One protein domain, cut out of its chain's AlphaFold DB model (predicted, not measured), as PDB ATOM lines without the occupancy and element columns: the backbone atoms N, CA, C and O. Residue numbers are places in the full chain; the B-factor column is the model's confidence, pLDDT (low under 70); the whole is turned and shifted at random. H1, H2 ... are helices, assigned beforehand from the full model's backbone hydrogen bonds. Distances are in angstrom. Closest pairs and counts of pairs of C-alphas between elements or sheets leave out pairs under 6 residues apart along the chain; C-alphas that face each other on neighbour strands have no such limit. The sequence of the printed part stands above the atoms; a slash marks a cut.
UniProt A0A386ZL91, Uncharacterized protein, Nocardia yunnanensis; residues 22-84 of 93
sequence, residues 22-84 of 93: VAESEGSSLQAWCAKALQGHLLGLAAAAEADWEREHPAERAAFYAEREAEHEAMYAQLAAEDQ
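Overview. This is residues 22 to 84 of the 93 residues of an uncharacterized protein of Nocardia yunnanensis (UniProt A0A386ZL91). Two long helices, H2 and H3, meet near their ends as a wide V, close to an L, with a tight link at the corner. The short helix H1 and the link after it make a small hook at the end of H2 that is away from this corner, and the space between the two long arms is empty. The printed part has 63 residues with three named helices, in the order H1, H2, H3, and no named strand; the class is all helix. The whole is extended, with a radius of gyration of the C-alphas of 20.5 A, and it is only just flat, with spans of 56 by 37 by 13 A.

Arrangement. Start at Val 22, where H1, residues 22 to 25, begins, and go on to H2, residues 30 to 56. H1 and H2 only just touch, with 3 pairs of C-alphas within 8 A, and they touch only at the corner by their link. Look there at the closest C-alphas of the two, those of Ala 23 and Leu 30, 5.4 A apart; H2 touches H1 with residues 30 to 33 alone. Further on you come to H3, residues 58 to 82, which is close to H2 but not clearly touching. The closest C-alphas of H2 and H3 are those of Glu 54 and Arg 61, 6.2 A apart. The lines of H2 and H3 stand at 76 degrees, about perpendicular. H1 and H3 are apart. In H2 and H3 every O i to N i+4 pair is within hydrogen-bond range, while H1 is too short for such a pair.

Along the chain. Find C-alpha 22 at (209.599, 174.640, 142.915); from there H1 runs 5.0 A to Ser 25. H2 begins with C-alpha 30 at (208.766, 173.185, 151.095) and runs 39.1 A to Glu 56; with 27 residues it is the longest helix. H3 sets out from Pro 58 and runs 36.0 A to C-alpha 82 at (194.594, 222.265, 160.563).

Size, cuts and confidence. Measure the size from the two C-alphas farthest apart, those of Glu 24 and Gln 84, at 56.5 A. The printed part has no cut, and the links H1 to H2, of 4 residues, and H2 to H3, of 1 residue, are both tight. Residues 35 to 52, of H2, stand free, and so do residues 55 to 60, of which 58 to 60 belong to H3, and residues 63 to 84, of which 63 to 82 belong to H3. In the B-factor column the mean pLDDT of the printed part is 89.2, and residues 83 to 84 are under 70.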
ATOM      1  N   VAL A  22     210.071 173.254 143.006       94.56
ATOM      2  CA  VAL A  22     209.599 174.640 142.915       94.56
ATOM      3  C   VAL A  22     210.054 175.445 144.129       94.56
ATOM      4  O   VAL A  22     210.620 176.526 143.957       94.56
ATOM      5  N   ALA A  23     209.873 174.922 145.344       94.88
ATOM      6  CA  ALA A  23     210.310 175.602 146.561       94.88
ATOM      7  C   ALA A  23     211.818 175.898 146.536       94.88
ATOM      8  O   ALA A  23     212.221 177.022 146.832       94.88
ATOM      9  N   GLU A  24     212.638 174.931 146.115       95.62
ATOM     10  CA  GLU A  24     214.085 175.098 145.961       95.62
ATOM     11  C   GLU A  24     214.428 176.156 144.903       95.62
ATOM     12  O   GLU A  24     215.279 177.013 145.151       95.62
ATOM     13  N   SER A  25     213.730 176.162 143.761       96.62
ATOM     14  CA  SER A  25     213.927 177.168 142.705       96.62
ATOM     15  C   SER A  25     213.577 178.596 143.150       96.62
ATOM     16  O   SER A  25     214.199 179.558 142.700       96.62
ATOM     17  N   GLU A  26     212.624 178.736 144.076       94.69
ATOM     18  CA  GLU A  26     212.233 180.004 144.702       94.69
ATOM     19  C   GLU A  26     213.127 180.382 145.902       94.69
ATOM     20  O   GLU A  26     212.907 181.417 146.533       94.69
ATOM     21  N   GLY A  27     214.126 179.559 146.247       95.12
ATOM     22  CA  GLY A  27     214.986 179.770 147.417       95.12
ATOM     23  C   GLY A  27     214.243 179.638 148.752       95.12
ATOM     24  O   GLY A  27     214.612 180.280 149.736       95.12
ATOM     25  N   SER A  28     213.180 178.836 148.785       94.75
ATOM     26  CA  SER A  28     212.283 178.650 149.925       94.75
ATOM     27  C   SER A  28     212.312 177.209 150.440       94.75
ATOM     28  O   SER A  28     212.792 176.289 149.780       94.75
ATOM     29  N   SER A  29     211.777 176.986 151.642       93.44
ATOM     30  CA  SER A  29     211.524 175.630 152.134       93.44
ATOM     31  C   SER A  29     210.173 175.126 151.631       93.44
ATOM     32  O   SER A  29     209.231 175.903 151.462       93.44
ATOM     33  N   LEU A  30     210.039 173.806 151.472       91.19
ATOM     34  CA  LEU A  30     208.766 173.185 151.095       91.19
ATOM     35  C   LEU A  30     207.624 173.587 152.047       91.19
ATOM     36  O   LEU A  30     206.518 173.877 151.607       91.19
ATOM     37  N   GLN A  31     207.897 173.671 153.354       90.25
ATOM     38  CA  GLN A  31     206.904 174.087 154.350       90.25
ATOM     39  C   GLN A  31     206.457 175.539 154.158       90.25
ATOM     40  O   GLN A  31     205.261 175.818 154.215       90.25
ATOM     41  N   ALA A  32     207.394 176.460 153.916       90.69
ATOM     42  CA  ALA A  32     207.072 177.863 153.677       90.69
ATOM     43  C   ALA A  32     206.303 178.046 152.360       90.69
ATOM     44  O   ALA A  32     205.342 178.815 152.306       90.69
ATOM     45  N   TRP A  33     206.675 177.295 151.322       93.06
ATOM     46  CA  TRP A  33     205.960 177.275 150.050       93.06
ATOM     47  C   TRP A  33     204.522 176.756 150.212       93.06
ATOM     48  O   TRP A  33     203.577 177.427 149.799       93.06
ATOM     49  N   CYS A  34     204.328 175.634 150.916       90.81
ATOM     50  CA  CYS A  34     202.999 175.105 151.230       90.81
ATOM     51  C   CYS A  34     202.161 176.091 152.057       90.81
ATOM     52  O   CYS A  34     200.978 176.280 151.777       90.81
ATOM     53  N   ALA A  35     202.762 176.749 153.053       90.12
ATOM     54  CA  ALA A  35     202.077 177.756 153.861       90.12
ATOM     55  C   ALA A  35     201.611 178.946 153.007       90.12
ATOM     56  O   ALA A  35     200.464 179.374 153.131       90.12
ATOM     57  N   LYS A  36     202.463 179.433 152.096       91.81
ATOM     58  CA  LYS A  36     202.126 180.502 151.145       91.81
ATOM     59  C   LYS A  36     200.995 180.085 150.201       91.81
ATOM     60  O   LYS A  36     200.068 180.862 149.987       91.81
ATOM     61  N   ALA A  37     201.041 178.863 149.670       90.81
ATOM     62  CA  ALA A  37     199.996 178.332 148.797       90.81
ATOM     63  C   ALA A  37     198.641 178.230 149.523       90.81
ATOM     64  O   ALA A  37     197.625 178.697 149.007       90.81
ATOM     65  N   LEU A  38     198.633 177.692 150.747       91.25
ATOM     66  CA  LEU A  38     197.436 177.607 151.591       91.25
ATOM     67  C   LEU A  38     196.882 178.989 151.938       91.25
ATOM     68  O   LEU A  38     195.679 179.213 151.828       91.25
ATOM     69  N   GLN A  39     197.750 179.927 152.316       93.44
ATOM     70  CA  GLN A  39     197.348 181.301 152.598       93.44
ATOM     71  C   GLN A  39     196.702 181.952 151.371       93.44
ATOM     72  O   GLN A  39     195.630 182.539 151.491       93.44
ATOM     73  N   GLY A  40     197.319 181.818 150.193       94.69
ATOM     74  CA  GLY A  40     196.770 182.347 148.945       94.69
ATOM     75  C   GLY A  40     195.400 181.755 148.615       94.69
ATOM     76  O   GLY A  40     194.481 182.487 148.260       94.69
ATOM     77  N   HIS A  41     195.234 180.444 148.804       95.19
ATOM     78  CA  HIS A  41     193.952 179.780 148.591       95.19
ATOM     79  C   HIS A  41     192.863 180.285 149.551       95.19
ATOM     80  O   HIS A  41     191.772 180.631 149.105       95.19
ATOM     81  N   LEU A  42     193.163 180.384 150.851       95.50
ATOM     82  CA  LEU A  42     192.210 180.869 151.854       95.50
ATOM     83  C   LEU A  42     191.814 182.331 151.621       95.50
ATOM     84  O   LEU A  42     190.640 182.665 151.751       95.50
ATOM     85  N   LEU A  43     192.766 183.186 151.239       96.81
ATOM     86  CA  LEU A  43     192.477 184.572 150.865       96.81
ATOM     87  C   LEU A  43     191.587 184.646 149.620       96.81
ATOM     88  O   LEU A  43     190.661 185.449 149.584       96.81
ATOM     89  N   GLY A  44     191.823 183.782 148.629       96.94
ATOM     90  CA  GLY A  44     190.968 183.686 147.445       96.94
ATOM     91  C   GLY A  44     189.534 183.268 147.784       96.94
ATOM     92  O   GLY A  44     188.589 183.865 147.277       96.94
ATOM     93  N   LEU A  45     189.364 182.285 148.674       97.19
ATOM     94  CA  LEU A  45     188.041 181.868 149.151       97.19
ATOM     95  C   LEU A  45     187.336 182.974 149.940       97.19
ATOM     96  O   LEU A  45     186.143 183.188 149.744       97.19
ATOM     97  N   ALA A  46     188.064 183.684 150.805       94.81
ATOM     98  CA  ALA A  46     187.516 184.802 151.563       94.81
ATOM     99  C   ALA A  46     187.035 185.925 150.631       94.81
ATOM    100  O   ALA A  46     185.902 186.372 150.766       94.81
ATOM    101  N   ALA A  47     187.846 186.305 149.641       93.75
ATOM    102  CA  ALA A  47     187.482 187.327 148.661       93.75
ATOM    103  C   ALA A  47     186.272 186.918 147.805       93.75
ATOM    104  O   ALA A  47     185.413 187.745 147.512       93.75
ATOM    105  N   ALA A  48     186.180 185.644 147.411       93.94
ATOM    106  CA  ALA A  48     185.021 185.139 146.678       93.94
ATOM    107  C   ALA A  48     183.744 185.187 147.532       93.94
ATOM    108  O   ALA A  48     182.716 185.663 147.062       93.94
ATOM    109  N   ALA A  49     183.825 184.750 148.792       93.38
ATOM    110  CA  ALA A  49     182.701 184.797 149.721       93.38
ATOM    111  C   ALA A  49     182.247 186.237 150.009       93.38
ATOM    112  O   ALA A  49     181.050 186.499 150.071       93.38
ATOM    113  N   GLU A  50     183.189 187.171 150.142       90.81
ATOM    114  CA  GLU A  50     182.895 188.595 150.295       90.81
ATOM    115  C   GLU A  50     182.192 189.147 149.050       90.81
ATOM    116  O   GLU A  50     181.121 189.734 149.165       90.81
ATOM    117  N   ALA A  51     182.708 188.867 147.851       90.69
ATOM    118  CA  ALA A  51     182.085 189.300 146.600       90.69
ATOM    119  C   ALA A  51     180.681 188.703 146.378       90.69
ATOM    120  O   ALA A  51     179.811 189.351 145.791       90.69
ATOM    121  N   ASP A  52     180.454 187.464 146.815       94.00
ATOM    122  CA  ASP A  52     179.136 186.833 146.772       94.00
ATOM    123  C   ASP A  52     178.181 187.487 147.775       94.00
ATOM    124  O   ASP A  52     177.067 187.854 147.399       94.00
ATOM    125  N   TRP A  53     178.636 187.732 149.006       91.44
ATOM    126  CA  TRP A  53     177.851 188.449 150.007       91.44
ATOM    127  C   TRP A  53     177.464 189.850 149.524       91.44
ATOM    128  O   TRP A  53     176.294 190.220 149.587       91.44
ATOM    129  N   GLU A  54     178.411 190.597 148.955       90.06
ATOM    130  CA  GLU A  54     178.174 191.923 148.377       90.06
ATOM    131  C   GLU A  54     177.128 191.910 147.259       90.06
ATOM    132  O   GLU A  54     176.340 192.849 147.126       90.06
ATOM    133  N   ARG A  55     177.115 190.854 146.438       90.62
ATOM    134  CA  ARG A  55     176.124 190.683 145.369       90.62
ATOM    135  C   ARG A  55     174.722 190.469 145.933       90.62
ATOM    136  O   ARG A  55     173.751 190.915 145.327       90.62
ATOM    137  N   GLU A  56     174.626 189.788 147.069       94.19
ATOM    138  CA  GLU A  56     173.369 189.488 147.755       94.19
ATOM    139  C   GLU A  56     172.884 190.641 148.656       94.19
ATOM    140  O   GLU A  56     171.682 190.753 148.889       94.19
ATOM    141  N   HIS A  57     173.789 191.518 149.108       91.19
ATOM    142  CA  HIS A  57     173.530 192.567 150.107       91.19
ATOM    143  C   HIS A  57     173.952 193.969 149.608       91.19
ATOM    144  O   HIS A  57     174.777 194.653 150.228       91.19
ATOM    145  N   PRO A  58     173.428 194.441 148.458       89.62
ATOM    146  CA  PRO A  58     173.880 195.693 147.853       89.62
ATOM    147  C   PRO A  58     173.521 196.934 148.686       89.62
ATOM    148  O   PRO A  58     174.229 197.938 148.616       89.62
ATOM    149  N   ALA A  59     172.437 196.882 149.469       88.00
ATOM    150  CA  ALA A  59     172.003 197.995 150.313       88.00
ATOM    151  C   ALA A  59     172.904 198.148 151.546       88.00
ATOM    152  O   ALA A  59     173.328 199.256 151.870       88.00
ATOM    153  N   GLU A  60     173.254 197.034 152.188       86.19
ATOM    154  CA  GLU A  60     174.190 196.983 153.309       86.19
ATOM    155  C   GLU A  60     175.587 197.429 152.868       86.19
ATOM    156  O   GLU A  60     176.235 198.216 153.557       86.19
ATOM    157  N   ARG A  61     176.022 197.007 151.673       83.56
ATOM    158  CA  ARG A  61     177.284 197.462 151.082       83.56
ATOM    159  C   ARG A  61     177.285 198.969 150.826       83.56
ATOM    160  O   ARG A  61     178.260 199.647 151.148       83.56
ATOM    161  N   ALA A  62     176.210 199.507 150.252       83.62
ATOM    162  CA  ALA A  62     176.091 200.943 150.004       83.62
ATOM    163  C   ALA A  62     176.137 201.752 151.309       83.62
ATOM    164  O   ALA A  62     176.807 202.780 151.358       83.62
ATOM    165  N   ALA A  63     175.486 201.268 152.371       85.94
ATOM    166  CA  ALA A  63     175.531 201.900 153.687       85.94
ATOM    167  C   ALA A  63     176.948 201.889 154.287       85.94
ATOM    168  O   ALA A  63     177.418 202.928 154.746       85.94
ATOM    169  N   PHE A  64     177.652 200.754 154.210       82.31
ATOM    170  CA  PHE A  64     179.035 200.635 154.683       82.31
ATOM    171  C   PHE A  64     179.984 201.611 153.969       82.31
ATOM    172  O   PHE A  64     180.770 202.300 154.619       82.31
ATOM    173  N   TYR A  65     179.902 201.717 152.637       84.25
ATOM    174  CA  TYR A  65     180.739 202.661 151.889       84.25
ATOM    175  C   TYR A  65     180.366 204.123 152.143       84.25
ATOM    176  O   TYR A  65     181.268 204.950 152.225       84.25
ATOM    177  N   ALA A  66     179.079 204.441 152.310       87.62
ATOM    178  CA  ALA A  66     178.643 205.799 152.629       87.62
ATOM    179  C   ALA A  66     179.179 206.268 153.994       87.62
ATOM    180  O   ALA A  66     179.621 207.407 154.123       87.62
ATOM    181  N   GLU A  67     179.191 205.388 154.999       85.81
ATOM    182  CA  GLU A  67     179.781 205.680 156.311       85.81
ATOM    183  C   GLU A  67     181.297 205.906 156.199       85.81
ATOM    184  O   GLU A  67     181.819 206.913 156.676       85.81
ATOM    185  N   ARG A  68     181.996 205.030 155.471       84.88
ATOM    186  CA  ARG A  68     183.438 205.139 155.194       84.88
ATOM    187  C   ARG A  68     183.825 206.411 154.443       84.88
ATOM    188  O   ARG A  68     184.869 206.995 154.727       84.88
ATOM    189  N   GLU A  69     183.021 206.820 153.470       88.25
ATOM    190  CA  GLU A  69     183.240 208.049 152.710       88.25
ATOM    191  C   GLU A  69     183.029 209.282 153.595       88.25
ATOM    192  O   GLU A  69     183.867 210.180 153.577       88.25
ATOM    193  N   ALA A  70     182.005 209.278 154.455       88.06
ATOM    194  CA  ALA A  70     181.779 210.345 155.426       88.06
ATOM    195  C   ALA A  70     182.918 210.456 156.459       88.06
ATOM    196  O   ALA A  70     183.351 211.562 156.784       88.06
ATOM    197  N   GLU A  71     183.450 209.330 156.950       87.88
ATOM    198  CA  GLU A  71     184.633 209.314 157.825       87.88
ATOM    199  C   GLU A  71     185.866 209.903 157.126       87.88
ATOM    200  O   GLU A  71     186.611 210.698 157.704       87.88
ATOM    201  N   HIS A  72     186.080 209.526 155.866       85.69
ATOM    202  CA  HIS A  72     187.205 209.997 155.070       85.69
ATOM    203  C   HIS A  72     187.090 211.492 154.738       85.69
ATOM    204  O   HIS A  72     188.076 212.224 154.832       85.69
ATOM    205  N   GLU A  73     185.889 211.971 154.413       89.31
ATOM    206  CA  GLU A  73     185.609 213.390 154.194       89.31
ATOM    207  C   GLU A  73     185.798 214.201 155.482       89.31
ATOM    208  O   GLU A  73     186.429 215.257 155.455       89.31
ATOM    209  N   ALA A  74     185.362 213.676 156.632       88.44
ATOM    210  CA  ALA A  74     185.595 214.301 157.932       88.44
ATOM    211  C   ALA A  74     187.092 214.403 158.270       88.44
ATOM    212  O   ALA A  74     187.539 215.438 158.764       88.44
ATOM    213  N   MET A  75     187.880 213.369 157.960       89.06
ATOM    214  CA  MET A  75     189.337 213.396 158.114       89.06
ATOM    215  C   MET A  75     189.974 214.476 157.226       89.06
ATOM    216  O   MET A  75     190.802 215.254 157.698       89.06
ATOM    217  N   TYR A  76     189.571 214.567 155.956       86.25
ATOM    218  CA  TYR A  76     190.067 215.602 155.042       86.25
ATOM    219  C   TYR A  76     189.652 217.014 155.466       86.25
ATOM    220  O   TYR A  76     190.456 217.938 155.361       86.25
ATOM    221  N   ALA A  77     188.434 217.191 155.979       86.31
ATOM    222  CA  ALA A  77     187.967 218.469 156.507       86.31
ATOM    223  C   ALA A  77     188.761 218.900 157.753       86.31
ATOM    224  O   ALA A  77     189.090 220.077 157.887       86.31
ATOM    225  N   GLN A  78     189.115 217.957 158.633       84.88
ATOM    226  CA  GLN A  78     189.993 218.218 159.778       84.88
ATOM    227  C   GLN A  78     191.402 218.615 159.329       84.88
ATOM    228  O   GLN A  78     191.901 219.648 159.763       84.88
ATOM    229  N   LEU A  79     191.999 217.868 158.396       83.38
ATOM    230  CA  LEU A  79     193.303 218.200 157.809       83.38
ATOM    231  C   LEU A  79     193.297 219.587 157.149       83.38
ATOM    232  O   LEU A  79     194.216 220.370 157.359       83.38
ATOM    233  N   ALA A  80     192.248 219.924 156.396       81.81
ATOM    234  CA  ALA A  80     192.112 221.236 155.766       81.81
ATOM    235  C   ALA A  80     191.939 222.378 156.785       81.81
ATOM    236  O   ALA A  80     192.407 223.489 156.542       81.81
ATOM    237  N   ALA A  81     191.288 222.117 157.922       78.19
ATOM    238  CA  ALA A  81     191.151 223.081 159.013       78.19
ATOM    239  C   ALA A  81     192.460 223.265 159.803       78.19
ATOM    240  O   ALA A  81     192.741 224.363 160.280       78.19
ATOM    241  N   GLU A  82     193.272 222.214 159.929       76.12
ATOM    242  CA  GLU A  82     194.594 222.265 160.563       76.12
ATOM    243  C   GLU A  82     195.643 222.973 159.689       76.12
ATOM    244  O   GLU A  82     196.521 223.652 160.222       76.12
ATOM    245  N   ASP A  83     195.524 222.865 158.362       68.19
ATOM    246  CA  ASP A  83     196.421 223.501 157.382       68.19
ATOM    247  C   ASP A  83     196.011 224.952 157.046       68.19
ATOM    248  O   ASP A  83     196.657 225.636 156.247       68.19
ATOM    249  N   GLN A  84     194.936 225.455 157.665       58.09
ATOM    250  CA  GLN A  84     194.512 226.840 157.514       58.09
ATOM    251  C   GLN A  84     195.506 227.746 158.261       58.09
ATOM    252  O   GLN A  84     195.602 227.677 159.493       58.09
TER     253      GLN A  84